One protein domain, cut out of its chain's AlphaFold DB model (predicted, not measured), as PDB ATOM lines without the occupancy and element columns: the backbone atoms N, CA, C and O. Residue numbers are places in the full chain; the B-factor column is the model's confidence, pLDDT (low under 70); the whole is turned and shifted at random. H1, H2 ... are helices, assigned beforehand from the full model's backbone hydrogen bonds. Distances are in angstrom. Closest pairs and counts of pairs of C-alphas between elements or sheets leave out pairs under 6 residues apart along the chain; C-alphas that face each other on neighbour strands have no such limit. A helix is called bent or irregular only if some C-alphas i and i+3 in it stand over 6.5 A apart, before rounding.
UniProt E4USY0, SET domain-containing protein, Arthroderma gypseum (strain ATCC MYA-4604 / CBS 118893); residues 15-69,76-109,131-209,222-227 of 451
ATOM      1  N   ILE A  15       3.199  46.512 -45.721       41.25
ATOM      2  CA  ILE A  15       2.266  47.424 -45.038       41.25
ATOM      3  C   ILE A  15       2.839  47.879 -43.688       41.25
ATOM      4  O   ILE A  15       2.774  49.061 -43.355       41.25
ATOM      5  N   ILE A  16       3.480  46.976 -42.937       39.09
ATOM      6  CA  ILE A  16       4.121  47.308 -41.654       39.09
ATOM      7  C   ILE A  16       5.325  48.236 -41.853       39.09
ATOM      8  O   ILE A  16       5.510  49.159 -41.061       39.09
ATOM      9  N   GLN A  17       6.134  48.047 -42.903       43.09
ATOM     10  CA  GLN A  17       7.209  48.992 -43.229       43.09
ATOM     11  C   GLN A  17       6.671  50.371 -43.616       43.09
ATOM     12  O   GLN A  17       7.222  51.374 -43.164       43.09
ATOM     13  N   LYS A  18       5.581  50.430 -44.389       39.72
ATOM     14  CA  LYS A  18       4.957  51.689 -44.821       39.72
ATOM     15  C   LYS A  18       4.338  52.461 -43.653       39.72
ATOM     16  O   LYS A  18       4.618  53.643 -43.499       39.72
ATOM     17  N   LEU A  19       3.629  51.775 -42.755       38.41
ATOM     18  CA  LEU A  19       3.091  52.371 -41.526       38.41
ATOM     19  C   LEU A  19       4.213  52.782 -40.561       38.41
ATOM     20  O   LEU A  19       4.202  53.886 -40.036       38.41
ATOM     21  N   LYS A  20       5.265  51.970 -40.388       43.66
ATOM     22  CA  LYS A  20       6.448  52.381 -39.609       43.66
ATOM     23  C   LYS A  20       7.178  53.580 -40.224       43.66
ATOM     24  O   LYS A  20       7.868  54.270 -39.484       43.66
ATOM     25  N   ALA A  21       7.075  53.821 -41.528       42.75
ATOM     26  CA  ALA A  21       7.666  54.987 -42.181       42.75
ATOM     27  C   ALA A  21       6.772  56.237 -42.072       42.75
ATOM     28  O   ALA A  21       7.292  57.328 -41.852       42.75
ATOM     29  N   GLU A  22       5.447  56.083 -42.152       38.72
ATOM     30  CA  GLU A  22       4.472  57.185 -42.107       38.72
ATOM     31  C   GLU A  22       4.162  57.667 -40.674       38.72
ATOM     32  O   GLU A  22       3.997  58.868 -40.453       38.72
ATOM     33  N   THR A  23       4.175  56.786 -39.664       46.47
ATOM     34  CA  THR A  23       3.871  57.157 -38.263       46.47
ATOM     35  C   THR A  23       5.074  57.752 -37.511       46.47
ATOM     36  O   THR A  23       4.901  58.397 -36.478       46.47
ATOM     37  N   LYS A  24       6.308  57.564 -38.004       48.47
ATOM     38  CA  LYS A  24       7.541  57.881 -37.253       48.47
ATOM     39  C   LYS A  24       7.931  59.360 -37.192       48.47
ATOM     40  O   LYS A  24       8.678  59.718 -36.289       48.47
ATOM     41  N   LEU A  25       7.460  60.213 -38.106       47.16
ATOM     42  CA  LEU A  25       7.922  61.611 -38.173       47.16
ATOM     43  C   LEU A  25       6.868  62.640 -37.741       47.16
ATOM     44  O   LEU A  25       7.223  63.666 -37.162       47.16
ATOM     45  N   HIS A  26       5.585  62.369 -37.992       46.38
ATOM     46  CA  HIS A  26       4.506  63.314 -37.687       46.38
ATOM     47  C   HIS A  26       4.179  63.354 -36.190       46.38
ATOM     48  O   HIS A  26       4.196  64.426 -35.594       46.38
ATOM     49  N   VAL A  27       4.061  62.194 -35.534       61.91
ATOM     50  CA  VAL A  27       3.711  62.112 -34.102       61.91
ATOM     51  C   VAL A  27       4.737  62.814 -33.205       61.91
ATOM     52  O   VAL A  27       4.370  63.450 -32.224       61.91
ATOM     53  N   TYR A  28       6.026  62.746 -33.549       65.56
ATOM     54  CA  TYR A  28       7.088  63.365 -32.757       65.56
ATOM     55  C   TYR A  28       7.047  64.896 -32.799       65.56
ATOM     56  O   TYR A  28       7.047  65.540 -31.748       65.56
ATOM     57  N   LYS A  29       6.983  65.486 -34.002       69.12
ATOM     58  CA  LYS A  29       6.889  66.944 -34.153       69.12
ATOM     59  C   LYS A  29       5.593  67.470 -33.559       69.12
ATOM     60  O   LYS A  29       5.625  68.491 -32.883       69.12
ATOM     61  N   ASP A  30       4.496  66.742 -33.740       76.12
ATOM     62  CA  ASP A  30       3.197  67.104 -33.182       76.12
ATOM     63  C   ASP A  30       3.210  67.063 -31.646       76.12
ATOM     64  O   ASP A  30       2.620  67.931 -31.010       76.12
ATOM     65  N   LEU A  31       3.924  66.112 -31.028       74.12
ATOM     66  CA  LEU A  31       4.091  66.047 -29.570       74.12
ATOM     67  C   LEU A  31       4.989  67.154 -29.023       74.12
ATOM     68  O   LEU A  31       4.628  67.788 -28.033       74.12
ATOM     69  N   LEU A  32       6.133  67.421 -29.659       81.00
ATOM     70  CA  LEU A  32       6.982  68.541 -29.254       81.00
ATOM     71  C   LEU A  32       6.245  69.874 -29.413       81.00
ATOM     72  O   LEU A  32       6.263  70.685 -28.493       81.00
ATOM     73  N   LEU A  33       5.515  70.057 -30.514       82.44
ATOM     74  CA  LEU A  33       4.676  71.231 -30.747       82.44
ATOM     75  C   LEU A  33       3.544  71.330 -29.712       82.44
ATOM     76  O   LEU A  33       3.319  72.404 -29.159       82.44
ATOM     77  N   LYS A  34       2.878  70.211 -29.382       82.81
ATOM     78  CA  LYS A  34       1.874  70.128 -28.302       82.81
ATOM     79  C   LYS A  34       2.460  70.581 -26.964       82.81
ATOM     80  O   LYS A  34       1.755  71.184 -26.156       82.81
ATOM     81  N   TRP A  35       3.732  70.287 -26.723       81.88
ATOM     82  CA  TRP A  35       4.464  70.681 -25.521       81.88
ATOM     83  C   TRP A  35       5.214  72.005 -25.657       81.88
ATOM     84  O   TRP A  35       5.892  72.399 -24.713       81.88
ATOM     85  N   TRP A  36       5.043  72.714 -26.778       84.44
ATOM     86  CA  TRP A  36       5.653  74.017 -27.043       84.44
ATOM     87  C   TRP A  36       7.190  73.967 -27.037       84.44
ATOM     88  O   TRP A  36       7.860  74.948 -26.731       84.44
ATOM     89  N   ILE A  37       7.761  72.816 -27.399       84.06
ATOM     90  CA  ILE A  37       9.200  72.600 -27.532       84.06
ATOM     91  C   ILE A  37       9.563  72.678 -29.015       84.06
ATOM     92  O   ILE A  37       9.053  71.924 -29.841       84.06
ATOM     93  N   SER A  38      10.478  73.580 -29.361       84.44
ATOM     94  CA  SER A  38      11.003  73.688 -30.723       84.44
ATOM     95  C   SER A  38      11.873  72.475 -31.071       84.44
ATOM     96  O   SER A  38      12.852  72.185 -30.382       84.44
ATOM     97  N   ASP A  39      11.560  71.800 -32.181       80.00
ATOM     98  CA  ASP A  39      12.337  70.670 -32.718       80.00
ATOM     99  C   ASP A  39      13.724  71.085 -33.239       80.00
ATOM    100  O   ASP A  39      14.568  70.237 -33.526       80.00
ATOM    101  N   LYS A  40      13.976  72.396 -33.338       86.00
ATOM    102  CA  LYS A  40      15.268  72.975 -33.722       86.00
ATOM    103  C   LYS A  40      16.241  73.107 -32.551       86.00
ATOM    104  O   LYS A  40      17.410  73.420 -32.779       86.00
ATOM    105  N   LYS A  41      15.784  72.924 -31.305       84.19
ATOM    106  CA  LYS A  41      16.657  73.000 -30.128       84.19
ATOM    107  C   LYS A  41      17.624  71.804 -30.088       84.19
ATOM    108  O   LYS A  41      17.283  70.716 -30.551       84.19
ATOM    109  N   PRO A  42      18.824  71.966 -29.500       89.56
ATOM    110  CA  PRO A  42      19.717  70.840 -29.248       89.56
ATOM    111  C   PRO A  42      19.029  69.757 -28.407       89.56
ATOM    112  O   PRO A  42      18.272  70.075 -27.491       89.56
ATOM    113  N   GLU A  43      19.354  68.484 -28.647       88.19
ATOM    114  CA  GLU A  43      18.745  67.331 -27.955       88.19
ATOM    115  C   GLU A  43      18.795  67.470 -26.421       88.19
ATOM    116  O   GLU A  43      17.793  67.262 -25.739       88.19
ATOM    117  N   LYS A  44      19.927  67.933 -25.872       88.38
ATOM    118  CA  LYS A  44      20.084  68.209 -24.433       88.38
ATOM    119  C   LYS A  44      19.079  69.245 -23.914       88.38
ATOM    120  O   LYS A  44      18.558  69.087 -22.815       88.38
ATOM    121  N   SER A  45      18.816  70.291 -24.695       89.56
ATOM    122  CA  SER A  45      17.849  71.330 -24.331       89.56
ATOM    123  C   SER A  45      16.436  70.744 -24.332       89.56
ATOM    124  O   SER A  45      15.751  70.836 -23.318       89.56
ATOM    125  N   ILE A  46      16.049  70.005 -25.383       91.50
ATOM    126  CA  ILE A  46      14.759  69.289 -25.447       91.50
ATOM    127  C   ILE A  46      14.554  68.414 -24.200       91.50
ATOM    128  O   ILE A  46      13.512  68.494 -23.555       91.50
ATOM    129  N   ILE A  47      15.558  67.623 -23.814       93.56
ATOM    130  CA  ILE A  47      15.498  66.772 -22.618       93.56
ATOM    131  C   ILE A  47      15.317  67.586 -21.333       93.56
ATOM    132  O   ILE A  47      14.502  67.215 -20.489       93.56
ATOM    133  N   ASN A  48      16.017  68.710 -21.183       93.19
ATOM    134  CA  ASN A  48      15.833  69.591 -20.031       93.19
ATOM    135  C   ASN A  48      14.404  70.156 -19.959       93.19
ATOM    136  O   ASN A  48      13.832  70.204 -18.868       93.19
ATOM    137  N   TYR A  49      13.793  70.517 -21.095       93.62
ATOM    138  CA  TYR A  49      12.377  70.909 -21.141       93.62
ATOM    139  C   TYR A  49      11.455  69.761 -20.723       93.62
ATOM    140  O   TYR A  49      10.566  69.967 -19.900       93.62
ATOM    141  N   LEU A  50      11.693  68.537 -21.197       93.94
ATOM    142  CA  LEU A  50      10.902  67.375 -20.776       93.94
ATOM    143  C   LEU A  50      11.036  67.108 -19.267       93.94
ATOM    144  O   LEU A  50      10.034  66.880 -18.592       93.94
ATOM    145  N   ILE A  51      12.239  67.208 -18.699       95.25
ATOM    146  CA  ILE A  51      12.454  67.106 -17.244       95.25
ATOM    147  C   ILE A  51      11.710  68.223 -16.498       95.25
ATOM    148  O   ILE A  51      11.047  67.969 -15.493       95.25
ATOM    149  N   SER A  52      11.743  69.452 -17.009       93.81
ATOM    150  CA  SER A  52      10.983  70.571 -16.444       93.81
ATOM    151  C   SER A  52       9.477  70.327 -16.425       93.81
ATOM    152  O   SER A  52       8.791  70.614 -15.441       93.81
ATOM    153  N   MET A  53       8.950  69.739 -17.497       91.62
ATOM    154  CA  MET A  53       7.547  69.360 -17.583       91.62
ATOM    155  C   MET A  53       7.159  68.341 -16.508       91.62
ATOM    156  O   MET A  53       6.013  68.369 -16.052       91.62
ATOM    157  N   ILE A  54       8.085  67.479 -16.070       93.81
ATOM    158  CA  ILE A  54       7.869  66.584 -14.925       93.81
ATOM    159  C   ILE A  54       7.736  67.409 -13.646       93.81
ATOM    160  O   ILE A  54       6.714  67.286 -12.975       93.81
ATOM    161  N   TYR A  55       8.684  68.302 -13.339       91.94
ATOM    162  CA  TYR A  55       8.590  69.186 -12.164       91.94
ATOM    163  C   TYR A  55       7.276  69.978 -12.136       91.94
ATOM    164  O   TYR A  55       6.591  70.007 -11.112       91.94
ATOM    165  N   ASN A  56       6.865  70.537 -13.275       87.88
ATOM    166  CA  ASN A  56       5.586  71.230 -13.419       87.88
ATOM    167  C   ASN A  56       4.381  70.308 -13.170       87.88
ATOM    168  O   ASN A  56       3.432  70.702 -12.488       87.88
ATOM    169  N   GLY A  57       4.400  69.079 -13.691       86.50
ATOM    170  CA  GLY A  57       3.352  68.083 -13.447       86.50
ATOM    171  C   GLY A  57       3.243  67.691 -11.967       86.50
ATOM    172  O   GLY A  57       2.137  67.590 -11.424       86.50
ATOM    173  N   LEU A  58       4.381  67.542 -11.284       87.94
ATOM    174  CA  LEU A  58       4.435  67.274  -9.844       87.94
ATOM    175  C   LEU A  58       3.891  68.464  -9.035       87.94
ATOM    176  O   LEU A  58       3.000  68.284  -8.206       87.94
ATOM    177  N   ALA A  59       4.336  69.688  -9.340       84.00
ATOM    178  CA  ALA A  59       3.863  70.930  -8.717       84.00
ATOM    179  C   ALA A  59       2.341  71.128  -8.852       84.00
ATOM    180  O   ALA A  59       1.652  71.474  -7.885       84.00
ATOM    181  N   LYS A  60       1.790  70.862 -10.046       82.12
ATOM    182  CA  LYS A  60       0.340  70.890 -10.299       82.12
ATOM    183  C   LYS A  60      -0.399  69.855  -9.452       82.12
ATOM    184  O   LYS A  60      -1.455  70.159  -8.901       82.12
ATOM    185  N   THR A  61       0.161  68.652  -9.323       78.94
ATOM    186  CA  THR A  61      -0.432  67.571  -8.518       78.94
ATOM    187  C   THR A  61      -0.510  67.938  -7.040       78.94
ATOM    188  O   THR A  61      -1.529  67.670  -6.405       78.94
ATOM    189  N   VAL A  62       0.526  68.586  -6.503       75.94
ATOM    190  CA  VAL A  62       0.524  69.138  -5.139       75.94
ATOM    191  C   VAL A  62      -0.560  70.211  -5.005       75.94
ATOM    192  O   VAL A  62      -1.449  70.092  -4.163       75.94
ATOM    193  N   SER A  63      -0.556  71.210  -5.893       67.94
ATOM    194  CA  SER A  63      -1.479  72.357  -5.844       67.94
ATOM    195  C   SER A  63      -2.953  71.934  -5.835       67.94
ATOM    196  O   SER A  63      -3.721  72.381  -4.984       67.94
ATOM    197  N   LEU A  64      -3.334  70.998  -6.714       63.94
ATOM    198  CA  LEU A  64      -4.704  70.472  -6.809       63.94
ATOM    199  C   LEU A  64      -5.198  69.791  -5.524       63.94
ATOM    200  O   LEU A  64      -6.404  69.709  -5.296       63.94
ATOM    201  N   ARG A  65      -4.290  69.261  -4.695       61.84
ATOM    202  CA  ARG A  65      -4.643  68.615  -3.422       61.84
ATOM    203  C   ARG A  65      -4.819  69.628  -2.289       61.84
ATOM    204  O   ARG A  65      -5.576  69.351  -1.359       61.84
ATOM    205  N   HIS A  66      -4.168  70.789  -2.379       57.75
ATOM    206  CA  HIS A  66      -4.335  71.889  -1.426       57.75
ATOM    207  C   HIS A  66      -5.591  72.726  -1.708       57.75
ATOM    208  O   HIS A  66      -6.235  73.198  -0.770       57.75
ATOM    209  N   THR A  67      -6.006  72.855  -2.971       51.69
ATOM    210  CA  THR A  67      -7.260  73.521  -3.351       51.69
ATOM    211  C   THR A  67      -8.464  72.601  -3.110       51.69
ATOM    212  O   THR A  67      -8.931  71.903  -4.005       51.69
ATOM    213  N   LYS A  68      -8.984  72.587  -1.878       48.50
ATOM    214  CA  LYS A  68     -10.240  71.907  -1.498       48.50
ATOM    215  C   LYS A  68     -11.519  72.704  -1.837       48.50
ATOM    216  O   LYS A  68     -12.566  72.415  -1.264       48.50
ATOM    217  N   ALA A  69     -11.468  73.689  -2.738       41.50
ATOM    218  CA  ALA A  69     -12.609  74.557  -3.040       41.50
ATOM    219  C   ALA A  69     -13.093  74.402  -4.498       41.50
ATOM    220  O   ALA A  69     -12.383  74.762  -5.429       41.50
ATOM    221  N   LEU A  76     -14.717  65.458 -12.992       43.22
ATOM    222  CA  LEU A  76     -15.057  64.027 -12.978       43.22
ATOM    223  C   LEU A  76     -14.379  63.265 -14.127       43.22
ATOM    224  O   LEU A  76     -13.650  62.312 -13.882       43.22
ATOM    225  N   ILE A  77     -14.479  63.751 -15.367       41.19
ATOM    226  CA  ILE A  77     -13.978  63.019 -16.546       41.19
ATOM    227  C   ILE A  77     -12.437  62.997 -16.601       41.19
ATOM    228  O   ILE A  77     -11.828  61.946 -16.815       41.19
ATOM    229  N   HIS A  78     -11.776  64.133 -16.346       47.16
ATOM    230  CA  HIS A  78     -10.310  64.204 -16.366       47.16
ATOM    231  C   HIS A  78      -9.645  63.621 -15.114       47.16
ATOM    232  O   HIS A  78      -8.536  63.088 -15.224       47.16
ATOM    233  N   LYS A  79     -10.291  63.672 -13.938       54.19
ATOM    234  CA  LYS A  79      -9.767  62.987 -12.745       54.19
ATOM    235  C   LYS A  79      -9.866  61.476 -12.895       54.19
ATOM    236  O   LYS A  79      -8.900  60.807 -12.543       54.19
ATOM    237  N   ASP A  80     -10.952  60.950 -13.458       54.53
ATOM    238  CA  ASP A  80     -11.129  59.504 -13.609       54.53
ATOM    239  C   ASP A  80     -10.170  58.902 -14.640       54.53
ATOM    240  O   ASP A  80      -9.544  57.880 -14.355       54.53
ATOM    241  N   LEU A  81      -9.936  59.571 -15.777       55.78
ATOM    242  CA  LEU A  81      -8.947  59.103 -16.757       55.78
ATOM    243  C   LEU A  81      -7.509  59.190 -16.216       55.78
ATOM    244  O   LEU A  81      -6.745  58.230 -16.335       55.78
ATOM    245  N   LYS A  82      -7.135  60.308 -15.571       65.88
ATOM    246  CA  LYS A  82      -5.800  60.453 -14.954       65.88
ATOM    247  C   LYS A  82      -5.597  59.431 -13.835       65.88
ATOM    248  O   LYS A  82      -4.530  58.826 -13.750       65.88
ATOM    249  N   ARG A  83      -6.620  59.205 -13.007       67.56
ATOM    250  CA  ARG A  83      -6.604  58.189 -11.952       67.56
ATOM    251  C   ARG A  83      -6.476  56.789 -12.542       67.56
ATOM    252  O   ARG A  83      -5.670  56.026 -12.033       67.56
ATOM    253  N   GLY A  84      -7.184  56.481 -13.629       70.75
ATOM    254  CA  GLY A  84      -7.084  55.202 -14.338       70.75
ATOM    255  C   GLY A  84      -5.681  54.919 -14.883       70.75
ATOM    256  O   GLY A  84      -5.159  53.828 -14.677       70.75
ATOM    257  N   GLN A  85      -5.025  55.911 -15.496       74.75
ATOM    258  CA  GLN A  85      -3.650  55.770 -16.001       74.75
ATOM    259  C   GLN A  85      -2.626  55.570 -14.882       74.75
ATOM    260  O   GLN A  85      -1.787  54.674 -14.959       74.75
ATOM    261  N   VAL A  86      -2.698  56.398 -13.831       78.69
ATOM    262  CA  VAL A  86      -1.845  56.232 -12.645       78.69
ATOM    263  C   VAL A  86      -2.070  54.848 -12.048       78.69
ATOM    264  O   VAL A  86      -1.113  54.166 -11.696       78.69
ATOM    265  N   GLN A  87      -3.329  54.414 -11.986       78.19
ATOM    266  CA  GLN A  87      -3.680  53.132 -11.412       78.19
ATOM    267  C   GLN A  87      -3.127  51.956 -12.213       78.19
ATOM    268  O   GLN A  87      -2.549  51.052 -11.622       78.19
ATOM    269  N   ALA A  88      -3.237  51.989 -13.542       79.12
ATOM    270  CA  ALA A  88      -2.690  50.949 -14.407       79.12
ATOM    271  C   ALA A  88      -1.167  50.807 -14.241       79.12
ATOM    272  O   ALA A  88      -0.656  49.698 -14.121       79.12
ATOM    273  N   LEU A  89      -0.439  51.924 -14.174       82.50
ATOM    274  CA  LEU A  89       1.016  51.923 -13.981       82.50
ATOM    275  C   LEU A  89       1.434  51.458 -12.578       82.50
ATOM    276  O   LEU A  89       2.471  50.814 -12.422       82.50
ATOM    277  N   VAL A  90       0.621  51.749 -11.558       80.50
ATOM    278  CA  VAL A  90       0.787  51.204 -10.201       80.50
ATOM    279  C   VAL A  90       0.542  49.695 -10.183       80.50
ATOM    280  O   VAL A  90       1.323  48.960  -9.582       80.50
ATOM    281  N   ASP A  91      -0.497  49.224 -10.875       79.62
ATOM    282  CA  ASP A  91      -0.829  47.801 -10.977       79.62
ATOM    283  C   ASP A  91       0.306  47.008 -11.661       79.62
ATOM    284  O   ASP A  91       0.572  45.872 -11.280       79.62
ATOM    285  N   MET A  92       1.058  47.627 -12.581       81.19
ATOM    286  CA  MET A  92       2.258  47.025 -13.192       81.19
ATOM    287  C   MET A  92       3.444  46.870 -12.222       81.19
ATOM    288  O   MET A  92       4.290  45.999 -12.424       81.19
ATOM    289  N   LEU A  93       3.532  47.703 -11.180       76.81
ATOM    290  CA  LEU A  93       4.609  47.657 -10.176       76.81
ATOM    291  C   LEU A  93       4.282  46.761  -8.979       76.81
ATOM    292  O   LEU A  93       5.169  46.386  -8.214       76.81
ATOM    293  N   LEU A  94       3.009  46.428  -8.800       74.81
ATOM    294  CA  LEU A  94       2.499  45.634  -7.688       74.81
ATOM    295  C   LEU A  94       3.192  44.259  -7.553       74.81
ATOM    296  O   LEU A  94       3.646  43.953  -6.448       74.81
ATOM    297  N   PRO A  95       3.388  43.470  -8.632       72.75
ATOM    298  CA  PRO A  95       4.112  42.196  -8.556       72.75
ATOM    299  C   PRO A  95       5.563  42.345  -8.079       72.75
ATOM    300  O   PRO A  95       6.054  41.521  -7.306       72.75
ATOM    301  N   ILE A  96       6.229  43.430  -8.493       71.00
ATOM    302  CA  ILE A  96       7.598  43.770  -8.085       71.00
ATOM    303  C   ILE A  96       7.629  44.097  -6.589       71.00
ATOM    304  O   ILE A  96       8.449  43.556  -5.850       71.00
ATOM    305  N   ALA A  97       6.704  44.943  -6.127       66.81
ATOM    306  CA  ALA A  97       6.605  45.345  -4.726       66.81
ATOM    307  C   ALA A  97       6.268  44.174  -3.786       66.81
ATOM    308  O   ALA A  97       6.673  44.175  -2.626       66.81
ATOM    309  N   SER A  98       5.532  43.174  -4.277       66.38
ATOM    310  CA  SER A  98       5.167  41.972  -3.520       66.38
ATOM    311  C   SER A  98       6.213  40.849  -3.587       66.38
ATOM    312  O   SER A  98       6.002  39.804  -2.976       66.38
ATOM    313  N   GLY A  99       7.327  41.036  -4.308       63.16
ATOM    314  CA  GLY A  99       8.381  40.023  -4.442       63.16
ATOM    315  C   GLY A  99       7.968  38.791  -5.256       63.16
ATOM    316  O   GLY A  99       8.604  37.750  -5.139       63.16
ATOM    317  N   VAL A 100       6.916  38.893  -6.078       58.22
ATOM    318  CA  VAL A 100       6.340  37.770  -6.849       58.22
ATOM    319  C   VAL A 100       6.760  37.822  -8.327       58.22
ATOM    320  O   VAL A 100       6.012  37.410  -9.217       58.22
ATOM    321  N   ILE A 101       7.959  38.349  -8.598       53.09
ATOM    322  CA  ILE A 101       8.489  38.575  -9.956       53.09
ATOM    323  C   ILE A 101       8.502  37.273 -10.777       53.09
ATOM    324  O   ILE A 101       8.191  37.300 -11.964       53.09
ATOM    325  N   ASP A 102       8.734  36.126 -10.131       45.28
ATOM    326  CA  ASP A 102       8.802  34.805 -10.776       45.28
ATOM    327  C   ASP A 102       7.461  34.295 -11.346       45.28
ATOM    328  O   ASP A 102       7.421  33.248 -11.992       45.28
ATOM    329  N   SER A 103       6.356  35.013 -11.122       42.34
ATOM    330  CA  SER A 103       5.021  34.627 -11.606       42.34
ATOM    331  C   SER A 103       4.479  35.495 -12.744       42.34
ATOM    332  O   SER A 103       3.390  35.201 -13.242       42.34
ATOM    333  N   ASP A 104       5.218  36.523 -13.185       46.75
ATOM    334  CA  ASP A 104       4.851  37.302 -14.371       46.75
ATOM    335  C   ASP A 104       5.568  36.743 -15.618       46.75
ATOM    336  O   ASP A 104       6.764  36.996 -15.819       46.75
ATOM    337  N   PRO A 105       4.867  35.995 -16.495       42.34
ATOM    338  CA  PRO A 105       5.461  35.388 -17.688       42.34
ATOM    339  C   PRO A 105       5.996  36.411 -18.707       42.34
ATOM    340  O   PRO A 105       6.644  36.020 -19.675       42.34
ATOM    341  N   SER A 106       5.752  37.714 -18.514       47.09
ATOM    342  CA  SER A 106       6.295  38.778 -19.366       47.09
ATOM    343  C   SER A 106       7.651  39.332 -18.911       47.09
ATOM    344  O   SER A 106       8.330  39.969 -19.715       47.09
ATOM    345  N   ILE A 107       8.083  39.049 -17.675       45.06
ATOM    346  CA  ILE A 107       9.396  39.456 -17.136       45.06
ATOM    347  C   ILE A 107      10.455  38.357 -17.365       45.06
ATOM    348  O   ILE A 107      11.647  38.644 -17.444       45.06
ATOM    349  N   SER A 108      10.041  37.095 -17.547       39.34
ATOM    350  CA  SER A 108      10.954  35.948 -17.705       39.34
ATOM    351  C   SER A 108      11.592  35.812 -19.096       39.34
ATOM    352  O   SER A 108      12.332  34.855 -19.336       39.34
ATOM    353  N   THR A 109      11.291  36.711 -20.035       40.97
ATOM    354  CA  THR A 109      11.982  36.765 -21.329       40.97
ATOM    355  C   THR A 109      13.074  37.817 -21.235       40.97
ATOM    356  O   THR A 109      12.809  38.969 -20.907       40.97
ATOM    357  N   HIS A 131      -1.814  48.228 -28.453       54.69
ATOM    358  CA  HIS A 131      -0.385  48.260 -28.788       54.69
ATOM    359  C   HIS A 131       0.377  49.356 -28.021       54.69
ATOM    360  O   HIS A 131       1.516  49.152 -27.593       54.69
ATOM    361  N   GLY A 132      -0.273  50.498 -27.775       59.31
ATOM    362  CA  GLY A 132       0.296  51.566 -26.954       59.31
ATOM    363  C   GLY A 132       0.503  51.170 -25.486       59.31
ATOM    364  O   GLY A 132       1.490  51.581 -24.872       59.31
ATOM    365  N   THR A 133      -0.338  50.293 -24.930       66.25
ATOM    366  CA  THR A 133      -0.207  49.841 -23.541       66.25
ATOM    367  C   THR A 133       0.956  48.868 -23.360       66.25
ATOM    368  O   THR A 133       1.615  48.891 -22.319       66.25
ATOM    369  N   LEU A 134       1.282  48.070 -24.384       69.12
ATOM    370  CA  LEU A 134       2.464  47.201 -24.377       69.12
ATOM    371  C   LEU A 134       3.770  48.007 -24.471       69.12
ATOM    372  O   LEU A 134       4.713  47.734 -23.726       69.12
ATOM    373  N   LEU A 135       3.813  49.040 -25.322       73.06
ATOM    374  CA  LEU A 135       4.956  49.958 -25.405       73.06
ATOM    375  C   LEU A 135       5.184  50.690 -24.076       73.06
ATOM    376  O   LEU A 135       6.306  50.720 -23.567       73.06
ATOM    377  N   MET A 136       4.113  51.238 -23.495       79.75
ATOM    378  CA  MET A 136       4.142  51.898 -22.189       79.75
ATOM    379  C   MET A 136       4.700  50.963 -21.111       79.75
ATOM    380  O   MET A 136       5.595  51.356 -20.364       79.75
ATOM    381  N   ARG A 137       4.220  49.713 -21.065       79.62
ATOM    382  CA  ARG A 137       4.685  48.689 -20.122       79.62
ATOM    383  C   ARG A 137       6.177  48.393 -20.283       79.62
ATOM    384  O   ARG A 137       6.912  48.427 -19.301       79.62
ATOM    385  N   ASN A 138       6.639  48.157 -21.510       81.56
ATOM    386  CA  ASN A 138       8.050  47.861 -21.779       81.56
ATOM    387  C   ASN A 138       8.957  49.029 -21.373       81.56
ATOM    388  O   ASN A 138      10.005  48.820 -20.766       81.56
ATOM    389  N   ARG A 139       8.539  50.271 -21.645       87.44
ATOM    390  CA  ARG A 139       9.263  51.473 -21.209       87.44
ATOM    391  C   ARG A 139       9.289  51.620 -19.696       87.44
ATOM    392  O   ARG A 139      10.322  51.993 -19.144       87.44
ATOM    393  N   TRP A 140       8.179  51.313 -19.037       88.94
ATOM    394  CA  TRP A 140       8.062  51.372 -17.587       88.94
ATOM    395  C   TRP A 140       8.981  50.361 -16.895       88.94
ATOM    396  O   TRP A 140       9.732  50.740 -15.996       88.94
ATOM    397  N   TYR A 141       9.014  49.113 -17.373       84.81
ATOM    398  CA  TYR A 141       9.940  48.102 -16.860       84.81
ATOM    399  C   TYR A 141      11.396  48.399 -17.209       84.81
ATOM    400  O   TYR A 141      12.245  48.274 -16.336       84.81
ATOM    401  N   ASN A 142      11.696  48.868 -18.425       86.31
ATOM    402  CA  ASN A 142      13.063  49.260 -18.779       86.31
ATOM    403  C   ASN A 142      13.583  50.411 -17.904       86.31
ATOM    404  O   ASN A 142      14.760  50.438 -17.545       86.31
ATOM    405  N   LEU A 143      12.711  51.361 -17.553       90.50
ATOM    406  CA  LEU A 143      13.054  52.425 -16.615       90.50
ATOM    407  C   LEU A 143      13.313  51.858 -15.213       90.50
ATOM    408  O   LEU A 143      14.315  52.229 -14.609       90.50
ATOM    409  N   TYR A 144      12.466  50.945 -14.722       89.06
ATOM    410  CA  TYR A 144      12.666  50.297 -13.419       89.06
ATOM    411  C   TYR A 144      13.951  49.463 -13.363       89.06
ATOM    412  O   TYR A 144      14.686  49.528 -12.387       89.06
ATOM    413  N   GLU A 145      14.255  48.703 -14.413       86.38
ATOM    414  CA  GLU A 145      15.476  47.899 -14.514       86.38
ATOM    415  C   GLU A 145      16.730  48.773 -14.372       86.38
ATOM    416  O   GLU A 145      17.673  48.422 -13.664       86.38
ATOM    417  N   LYS A 146      16.717  49.955 -14.998       87.69
ATOM    418  CA  LYS A 146      17.812  50.932 -14.920       87.69
ATOM    419  C   LYS A 146      17.803  51.747 -13.626       87.69
ATOM    420  O   LYS A 146      18.845  52.260 -13.224       87.69
ATOM    421  N   ILE A 147      16.642  51.907 -12.994       88.75
ATOM    422  CA  ILE A 147      16.443  52.679 -11.765       88.75
ATOM    423  C   ILE A 147      15.529  51.881 -10.820       88.75
ATOM    424  O   ILE A 147      14.338  52.191 -10.723       88.75
ATOM    425  N   PRO A 148      16.056  50.863 -10.108       87.62
ATOM    426  CA  PRO A 148      15.256  49.981  -9.255       87.62
ATOM    427  C   PRO A 148      14.883  50.678  -7.936       87.62
ATOM    428  O   PRO A 148      15.345  50.327  -6.853       87.62
ATOM    429  N   ASP A 149      14.071  51.728  -8.041       86.56
ATOM    430  CA  ASP A 149      13.586  52.564  -6.948       86.56
ATOM    431  C   ASP A 149      12.074  52.736  -7.083       86.56
ATOM    432  O   ASP A 149      11.582  53.617  -7.789       86.56
ATOM    433  N   LEU A 150      11.331  51.874  -6.389       83.81
ATOM    434  CA  LEU A 150       9.871  51.870  -6.424       83.81
ATOM    435  C   LEU A 150       9.274  53.220  -5.999       83.81
ATOM    436  O   LEU A 150       8.301  53.676  -6.595       83.81
ATOM    437  N   GLU A 151       9.862  53.879  -4.999       85.62
ATOM    438  CA  GLU A 151       9.420  55.198  -4.543       85.62
ATOM    439  C   GLU A 151       9.552  56.229  -5.666       85.62
ATOM    440  O   GLU A 151       8.611  56.969  -5.953       85.62
ATOM    441  N   TYR A 152      10.697  56.241  -6.346       90.31
ATOM    442  CA  TYR A 152      10.937  57.146  -7.464       90.31
ATOM    443  C   TYR A 152       9.957  56.926  -8.619       90.31
ATOM    444  O   TYR A 152       9.423  57.890  -9.171       90.31
ATOM    445  N   MET A 153       9.642  55.670  -8.938       90.62
ATOM    446  CA  MET A 153       8.628  55.352  -9.945       90.62
ATOM    447  C   MET A 153       7.248  55.890  -9.535       90.62
ATOM    448  O   MET A 153       6.561  56.536 -10.329       90.62
ATOM    449  N   LEU A 154       6.855  55.710  -8.271       87.81
ATOM    450  CA  LEU A 154       5.592  56.243  -7.751       87.81
ATOM    451  C   LEU A 154       5.536  57.779  -7.751       87.81
ATOM    452  O   LEU A 154       4.446  58.344  -7.876       87.81
ATOM    453  N   ILE A 155       6.682  58.457  -7.648       91.31
ATOM    454  CA  ILE A 155       6.792  59.911  -7.819       91.31
ATOM    455  C   ILE A 155       6.578  60.290  -9.288       91.31
ATOM    456  O   ILE A 155       5.699  61.102  -9.581       91.31
ATOM    457  N   LEU A 156       7.327  59.688 -10.218       93.88
ATOM    458  CA  LEU A 156       7.263  60.026 -11.645       93.88
ATOM    459  C   LEU A 156       5.859  59.847 -12.221       93.88
ATOM    460  O   LEU A 156       5.376  60.711 -12.954       93.88
ATOM    461  N   VAL A 157       5.166  58.771 -11.835       90.81
ATOM    462  CA  VAL A 157       3.811  58.498 -12.327       90.81
ATOM    463  C   VAL A 157       2.802  59.568 -11.915       90.81
ATOM    464  O   VAL A 157       1.750  59.646 -12.540       90.81
ATOM    465  N   GLN A 158       3.089  60.423 -10.925       88.00
ATOM    466  CA  GLN A 158       2.204  61.543 -10.583       88.00
ATOM    467  C   GLN A 158       2.195  62.628 -11.672       88.00
ATOM    468  O   GLN A 158       1.148  63.234 -11.915       88.00
ATOM    469  N   ALA A 159       3.303  62.831 -12.391       90.69
ATOM    470  CA  ALA A 159       3.380  63.811 -13.471       90.69
ATOM    471  C   ALA A 159       2.626  63.320 -14.719       90.69
ATOM    472  O   ALA A 159       2.910  62.254 -15.262       90.69
ATOM    473  N   ASP A 160       1.648  64.096 -15.190       86.19
ATOM    474  CA  ASP A 160       0.880  63.764 -16.397       86.19
ATOM    475  C   ASP A 160       1.736  63.752 -17.655       86.19
ATOM    476  O   ASP A 160       1.655  62.816 -18.444       86.19
ATOM    477  N   THR A 161       2.615  64.732 -17.777       87.38
ATOM    478  CA  THR A 161       3.607  64.838 -18.847       87.38
ATOM    479  C   THR A 161       4.498  63.599 -18.930       87.38
ATOM    480  O   THR A 161       4.700  63.072 -20.019       87.38
ATOM    481  N   PHE A 162       4.953  63.054 -17.797       93.19
ATOM    482  CA  PHE A 162       5.709  61.799 -17.777       93.19
ATOM    483  C   PHE A 162       4.886  60.617 -18.323       93.19
ATOM    484  O   PHE A 162       5.386  59.826 -19.124       93.19
ATOM    485  N   ARG A 163       3.604  60.513 -17.944       88.69
ATOM    486  CA  ARG A 163       2.711  59.463 -18.466       88.69
ATOM    487  C   ARG A 163       2.494  59.596 -19.975       88.69
ATOM    488  O   ARG A 163       2.498  58.590 -20.677       88.69
ATOM    489  N   GLU A 164       2.366  60.818 -20.490       85.19
ATOM    490  CA  GLU A 164       2.302  61.055 -21.938       85.19
ATOM    491  C   GLU A 164       3.607  60.657 -22.646       85.19
ATOM    492  O   GLU A 164       3.562  60.068 -23.725       85.19
ATOM    493  N   MET A 165       4.770  60.917 -22.034       89.19
ATOM    494  CA  MET A 165       6.072  60.526 -22.591       89.19
ATOM    495  C   MET A 165       6.216  59.007 -22.710       89.19
ATOM    496  O   MET A 165       6.732  58.532 -23.722       89.19
ATOM    497  N   LEU A 166       5.722  58.236 -21.735       86.00
ATOM    498  CA  LEU A 166       5.714  56.773 -21.840       86.00
ATOM    499  C   LEU A 166       4.991  56.308 -23.110       86.00
ATOM    500  O   LEU A 166       5.466  55.392 -23.777       86.00
ATOM    501  N   TRP A 167       3.893  56.971 -23.474       82.12
ATOM    502  CA  TRP A 167       3.082  56.608 -24.634       82.12
ATOM    503  C   TRP A 167       3.660  57.108 -25.959       82.12
ATOM    504  O   TRP A 167       3.687  56.376 -26.946       82.12
ATOM    505  N   GLY A 168       4.092  58.369 -25.991       79.56
ATOM    506  CA  GLY A 168       4.305  59.099 -27.240       79.56
ATOM    507  C   GLY A 168       5.750  59.460 -27.561       79.56
ATOM    508  O   GLY A 168       6.041  59.780 -28.710       79.56
ATOM    509  N   LEU A 169       6.670  59.428 -26.589       83.38
ATOM    510  CA  LEU A 169       8.033  59.904 -26.841       83.38
ATOM    511  C   LEU A 169       8.740  59.007 -27.865       83.38
ATOM    512  O   LEU A 169       8.571  57.791 -27.834       83.38
ATOM    513  N   GLU A 170       9.539  59.569 -28.768       83.00
ATOM    514  CA  GLU A 170      10.303  58.773 -29.737       83.00
ATOM    515  C   GLU A 170      11.317  57.853 -29.016       83.00
ATOM    516  O   GLU A 170      11.951  58.305 -28.059       83.00
ATOM    517  N   PRO A 171      11.540  56.595 -29.457       80.62
ATOM    518  CA  PRO A 171      12.470  55.663 -28.804       80.62
ATOM    519  C   PRO A 171      13.887  56.205 -28.576       80.62
ATOM    520  O   PRO A 171      14.468  56.008 -27.506       80.62
ATOM    521  N   LYS A 172      14.446  56.930 -29.556       81.06
ATOM    522  CA  LYS A 172      15.779  57.533 -29.425       81.06
ATOM    523  C   LYS A 172      15.807  58.542 -28.277       81.06
ATOM    524  O   LYS A 172      16.680  58.463 -27.415       81.06
ATOM    525  N   LEU A 173      14.824  59.440 -28.236       84.25
ATOM    526  CA  LEU A 173      14.720  60.455 -27.195       84.25
ATOM    527  C   LEU A 173      14.358  59.846 -25.833       84.25
ATOM    528  O   LEU A 173      14.847  60.321 -24.816       84.25
ATOM    529  N   TRP A 174      13.584  58.755 -25.802       88.56
ATOM    530  CA  TRP A 174      13.297  57.996 -24.582       88.56
ATOM    531  C   TRP A 174      14.568  57.462 -23.923       88.56
ATOM    532  O   TRP A 174      14.731  57.611 -22.717       88.56
ATOM    533  N   ASN A 175      15.514  56.916 -24.687       86.56
ATOM    534  CA  ASN A 175      16.778  56.437 -24.116       86.56
ATOM    535  C   ASN A 175      17.593  57.562 -23.459       86.56
ATOM    536  O   ASN A 175      18.128  57.375 -22.364       86.56
ATOM    537  N   VAL A 176      17.647  58.734 -24.095       90.06
ATOM    538  CA  VAL A 176      18.313  59.918 -23.529       90.06
ATOM    539  C   VAL A 176      17.543  60.441 -22.312       90.06
ATOM    540  O   VAL A 176      18.144  60.794 -21.299       90.06
ATOM    541  N   MET A 177      16.211  60.409 -22.364       92.94
ATOM    542  CA  MET A 177      15.344  60.772 -21.247       92.94
ATOM    543  C   MET A 177      15.556  59.859 -20.039       92.94
ATOM    544  O   MET A 177      15.636  60.350 -18.920       92.94
ATOM    545  N   VAL A 178      15.717  58.549 -20.234       92.94
ATOM    546  CA  VAL A 178      16.027  57.607 -19.148       92.94
ATOM    547  C   VAL A 178      17.364  57.951 -18.483       92.94
ATOM    548  O   VAL A 178      17.453  57.940 -17.256       92.94
ATOM    549  N   ALA A 179      18.387  58.317 -19.262       91.62
ATOM    550  CA  ALA A 179      19.664  58.769 -18.707       91.62
ATOM    551  C   ALA A 179      19.505  60.064 -17.890       91.62
ATOM    552  O   ALA A 179      20.041  60.164 -16.787       91.62
ATOM    553  N   ALA A 180      18.708  61.022 -18.374       93.44
ATOM    554  CA  ALA A 180      18.406  62.250 -17.639       93.44
ATOM    555  C   ALA A 180      17.572  61.995 -16.369       93.44
ATOM    556  O   ALA A 180      17.842  62.589 -15.328       93.44
ATOM    557  N   LEU A 181      16.603  61.079 -16.415       95.44
ATOM    558  CA  LEU A 181      15.831  60.645 -15.247       95.44
ATOM    559  C   LEU A 181      16.714  59.960 -14.205       95.44
ATOM    560  O   LEU A 181      16.466  60.121 -13.013       95.44
ATOM    561  N   HIS A 182      17.733  59.215 -14.631       92.81
ATOM    562  CA  HIS A 182      18.730  58.661 -13.721       92.81
ATOM    563  C   HIS A 182      19.594  59.777 -13.114       92.81
ATOM    564  O   HIS A 182      19.742  59.834 -11.895       92.81
ATOM    565  N   GLN A 183      20.109  60.693 -13.942       91.38
ATOM    566  CA  GLN A 183      20.929  61.829 -13.504       91.38
ATOM    567  C   GLN A 183      20.200  62.707 -12.474       91.38
ATOM    568  O   GLN A 183      20.757  63.033 -11.432       91.38
ATOM    569  N   TYR A 184      18.943  63.069 -12.730       92.81
ATOM    570  CA  TYR A 184      18.176  63.977 -11.872       92.81
ATOM    571  C   TYR A 184      17.314  63.267 -10.825       92.81
ATOM    572  O   TYR A 184      16.483  63.913 -10.180       92.81
ATOM    573  N   ARG A 185      17.511  61.959 -10.611       91.94
ATOM    574  CA  ARG A 185      16.723  61.154  -9.663       91.94
ATOM    575  C   ARG A 185      16.672  61.789  -8.277       91.94
ATOM    576  O   ARG A 185      15.584  62.002  -7.745       91.94
ATOM    577  N   THR A 186      17.827  62.125  -7.699       89.56
ATOM    578  CA  THR A 186      17.893  62.721  -6.355       89.56
ATOM    579  C   THR A 186      17.188  64.072  -6.313       89.56
ATOM    580  O   THR A 186      16.429  64.335  -5.384       89.56
ATOM    581  N   SER A 187      17.358  64.899  -7.345       91.00
ATOM    582  CA  SER A 187      16.706  66.207  -7.436       91.00
ATOM    583  C   SER A 187      15.180  66.106  -7.492       91.00
ATOM    584  O   SER A 187      14.489  66.823  -6.770       91.00
ATOM    585  N   ILE A 188      14.648  65.170  -8.280       92.38
ATOM    586  CA  ILE A 188      13.204  64.931  -8.382       92.38
ATOM    587  C   ILE A 188      12.644  64.382  -7.063       92.38
ATOM    588  O   ILE A 188      11.582  64.827  -6.628       92.38
ATOM    589  N   LYS A 189      13.354  63.464  -6.388       90.19
ATOM    590  CA  LYS A 189      12.943  62.953  -5.067       90.19
ATOM    591  C   LYS A 189      12.912  64.056  -4.015       90.19
ATOM    592  O   LYS A 189      11.901  64.217  -3.335       90.19
ATOM    593  N   VAL A 190      13.985  64.847  -3.925       87.88
ATOM    594  CA  VAL A 190      14.055  65.994  -3.012       87.88
ATOM    595  C   VAL A 190      12.897  66.945  -3.289       87.88
ATOM    596  O   VAL A 190      12.187  67.297  -2.354       87.88
ATOM    597  N   PHE A 191      12.646  67.298  -4.553       88.31
ATOM    598  CA  PHE A 191      11.525  68.157  -4.930       88.31
ATOM    599  C   PHE A 191      10.169  67.581  -4.505       88.31
ATOM    600  O   PHE A 191       9.366  68.284  -3.896       88.31
ATOM    601  N   ALA A 192       9.904  66.308  -4.801       87.12
ATOM    602  CA  ALA A 192       8.651  65.654  -4.437       87.12
ATOM    603  C   ALA A 192       8.427  65.659  -2.919       87.12
ATOM    604  O   ALA A 192       7.340  65.997  -2.456       87.12
ATOM    605  N   GLU A 193       9.457  65.340  -2.135       84.94
ATOM    606  CA  GLU A 193       9.343  65.323  -0.680       84.94
ATOM    607  C   GLU A 193       9.151  66.722  -0.100       84.94
ATOM    608  O   GLU A 193       8.220  66.927   0.676       84.94
ATOM    609  N   VAL A 194       9.969  67.703  -0.489       80.81
ATOM    610  CA  VAL A 194       9.878  69.059   0.081       80.81
ATOM    611  C   VAL A 194       8.624  69.820  -0.347       80.81
ATOM    612  O   VAL A 194       8.214  70.749   0.337       80.81
ATOM    613  N   THR A 195       7.999  69.427  -1.459       78.12
ATOM    614  CA  THR A 195       6.687  69.948  -1.877       78.12
ATOM    615  C   THR A 195       5.523  69.152  -1.285       78.12
ATOM    616  O   THR A 195       4.375  69.382  -1.649       78.12
ATOM    617  N   HIS A 196       5.795  68.219  -0.365       80.50
ATOM    618  CA  HIS A 196       4.793  67.370   0.277       80.50
ATOM    619  C   HIS A 196       3.933  66.569  -0.718       80.50
ATOM    620  O   HIS A 196       2.754  66.300  -0.463       80.50
ATOM    621  N   LEU A 197       4.511  66.151  -1.851       82.88
ATOM    622  CA  LEU A 197       3.825  65.288  -2.806       82.88
ATOM    623  C   LEU A 197       3.476  63.951  -2.142       82.88
ATOM    624  O   LEU A 197       4.344  63.130  -1.855       82.88
ATOM    625  N   ASP A 198       2.184  63.682  -1.975       79.44
ATOM    626  CA  ASP A 198       1.717  62.358  -1.571       79.44
ATOM    627  C   ASP A 198       1.632  61.418  -2.790       79.44
ATOM    628  O   ASP A 198       0.577  61.166  -3.383       79.44
ATOM    629  N   PHE A 199       2.790  60.879  -3.166       82.50
ATOM    630  CA  PHE A 199       2.933  59.860  -4.209       82.50
ATOM    631  C   PHE A 199       2.418  58.469  -3.781       82.50
ATOM    632  O   PHE A 199       2.379  57.546  -4.593       82.50
ATOM    633  N   ARG A 200       1.998  58.298  -2.518       75.50
ATOM    634  CA  ARG A 200       1.601  57.004  -1.929       75.50
ATOM    635  C   ARG A 200       0.119  56.722  -2.053       75.50
ATOM    636  O   ARG A 200      -0.272  55.554  -2.103       75.50
ATOM    637  N   GLY A 201      -0.701  57.773  -2.077       74.69
ATOM    638  CA  GLY A 201      -2.156  57.673  -2.174       74.69
ATOM    639  C   GLY A 201      -2.638  56.649  -3.217       74.69
ATOM    640  O   GLY A 201      -3.436  55.782  -2.866       74.69
ATOM    641  N   PRO A 202      -2.119  56.656  -4.462       73.25
ATOM    642  CA  PRO A 202      -2.543  55.690  -5.479       73.25
ATOM    643  C   PRO A 202      -2.184  54.230  -5.167       73.25
ATOM    644  O   PRO A 202      -2.963  53.330  -5.462       73.25
ATOM    645  N   PHE A 203      -1.027  53.980  -4.546       71.75
ATOM    646  CA  PHE A 203      -0.580  52.627  -4.202       71.75
ATOM    647  C   PHE A 203      -1.338  52.075  -2.987       71.75
ATOM    648  O   PHE A 203      -1.889  50.976  -3.029       71.75
ATOM    649  N   THR A 204      -1.427  52.865  -1.916       69.75
ATOM    650  CA  THR A 204      -2.136  52.492  -0.675       69.75
ATOM    651  C   THR A 204      -3.626  52.231  -0.902       69.75
ATOM    652  O   THR A 204      -4.177  51.296  -0.323       69.75
ATOM    653  N   ALA A 205      -4.270  52.992  -1.795       69.25
ATOM    654  CA  ALA A 205      -5.669  52.777  -2.164       69.25
ATOM    655  C   ALA A 205      -5.930  51.411  -2.826       69.25
ATOM    656  O   ALA A 205      -7.050  50.911  -2.746       69.25
ATOM    657  N   ARG A 206      -4.926  50.803  -3.475       68.56
ATOM    658  CA  ARG A 206      -5.054  49.481  -4.111       68.56
ATOM    659  C   ARG A 206      -4.780  48.328  -3.181       68.56
ATOM    660  O   ARG A 206      -5.517  47.350  -3.190       68.56
ATOM    661  N   THR A 207      -3.666  48.401  -2.469       66.25
ATOM    662  CA  THR A 207      -3.142  47.236  -1.758       66.25
ATOM    663  C   THR A 207      -3.852  47.013  -0.431       66.25
ATOM    664  O   THR A 207      -3.709  45.949   0.162       66.25
ATOM    665  N   GLY A 208      -4.573  48.026   0.074       60.34
ATOM    666  CA  GLY A 208      -5.125  48.028   1.431       60.34
ATOM    667  C   GLY A 208      -4.045  47.977   2.521       60.34
ATOM    668  O   GLY A 208      -4.358  48.029   3.708       60.34
ATOM    669  N   LEU A 209      -2.768  47.893   2.130       56.09
ATOM    670  CA  LEU A 209      -1.620  47.855   3.011       56.09
ATOM    671  C   LEU A 209      -1.257  49.295   3.361       56.09
ATOM    672  O   LEU A 209      -0.694  50.039   2.558       56.09
ATOM    673  N   LYS A 222      16.555  63.469  10.166       74.94
ATOM    674  CA  LYS A 222      15.299  64.227  10.013       74.94
ATOM    675  C   LYS A 222      14.690  63.987   8.637       74.94
ATOM    676  O   LYS A 222      15.440  63.691   7.704       74.94
ATOM    677  N   ARG A 223      13.368  64.111   8.510       78.50
ATOM    678  CA  ARG A 223      12.689  63.939   7.218       78.50
ATOM    679  C   ARG A 223      13.096  65.068   6.281       78.50
ATOM    680  O   ARG A 223      13.325  66.180   6.751       78.50
ATOM    681  N   LEU A 224      13.162  64.824   4.973       78.94
ATOM    682  CA  LEU A 224      13.461  65.900   4.013       78.94
ATOM    683  C   LEU A 224      12.437  67.040   4.078       78.94
ATOM    684  O   LEU A 224      12.819  68.196   3.951       78.94
ATOM    685  N   THR A 225      11.178  66.727   4.385       76.81
ATOM    686  CA  THR A 225      10.104  67.704   4.652       76.81
ATOM    687  C   THR A 225      10.382  68.644   5.828       76.81
ATOM    688  O   THR A 225       9.819  69.731   5.879       76.81
ATOM    689  N   ASP A 226      11.267  68.268   6.757       76.31
ATOM    690  CA  ASP A 226      11.681  69.132   7.869       76.31
ATOM    691  C   ASP A 226      12.754  70.154   7.441       76.31
ATOM    692  O   ASP A 226      13.134  71.037   8.221       76.31
ATOM    693  N   TYR A 227      13.304  70.016   6.230       72.81
ATOM    694  CA  TYR A 227      14.300  70.918   5.667       72.81
ATOM    695  C   TYR A 227      13.663  71.860   4.655       72.81
ATOM    696  O   TYR A 227      12.924  71.451   3.767       72.81
TER     697      TYR A 227
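This is residues 15 to 69, 76 to 109, 131 to 209 and 222 to 227 of the 451 residues of the protein "SET domain-containing protein" of Arthroderma gypseum (strain ATCC MYA-4604 / CBS 118893) (UniProt E4USY0). You are looking at a heap of mostly crossed helices: the long H2 runs along one side, the short H5 to H8 are gathered beneath it, and H6, near the middle, lies between H2 and H4. H3 packs beside H4 and H5 with H9 on it, while residues 15 to 23 of the bent H1 stick out as an arm at one end. The printed part has 174 residues, with nine named helices, H1 to H9 in chain order, and no named strand: the class is all helix. The whole is compact, with a radius of gyration of the C-alphas of 17.1 A and spans of 53 by 39 by 35 A.

Find C-alpha 15 at (2.266, 47.424, -45.038), where H1, residues 15 to 34, begins. By its hydrogen bonds it was assigned as one helix, but it is bent, with C-alphas 22 and 25 6.9 A apart; its arms are H1a, 15 to 22, and H1b, 25 to 34. From C-alpha 43 at (18.745, 67.331, -27.955), H2 runs 35.5 A to residue 66. H3, residues 77 to 97, measures 29.6 A, has a kink of 28 degrees near residue 91 and is only just irregular, with C-alphas 92 and 95 6.9 A apart. Next come H4, 131 to 146, 23.0 A; H5, 150 to 156; H6, 160 to 168; H7, 171 to 183, 18.5 A; H8, 185 to 194; and H9, 201 to 207, ending at (-3.142, 47.236, -1.758).

Start at the hub, H2: Gly 57 and Asp 160 are its closest C-alphas to H6, 5.8 A apart, at a steep tilt of 45 degrees. H2 touches H7 with residues 47 to 51 alone, closest at C-alphas 47 and 177, 6.2 A. H4 touches H6, with C-alphas 136 and 166 closest at 5.1 A. H5 touches H8, C-alphas 152 and 189 closest at 6.6 A, about perpendicular at 77 degrees. H3 touches H9, C-alphas 90 and 203 closest at 6.3 A. H1b only just touches H6, with 3 pairs of C-alphas within 8 A, the closest Leu 31 and Gly 168 at 7.3 A; H1a touches no helix. Every O i to N i+4 pair is within hydrogen-bond range in H1a, H4, H5, H7 and H8, against 5 of 6 in H1b, 19 of 20 in H2, 14 of 17 in H3, 4 of 5 in H6 and 2 of 3 in H9.

Look for three cuts, with C-alpha gaps of 14.7 A from 69 to 76, 18.5 A from 109 to 131 and 24.6 A from 209 to 222. Of the links printed whole, none is long. Confidence is under 70 in 53 residues, among them 15 to 29 and 97 to 109.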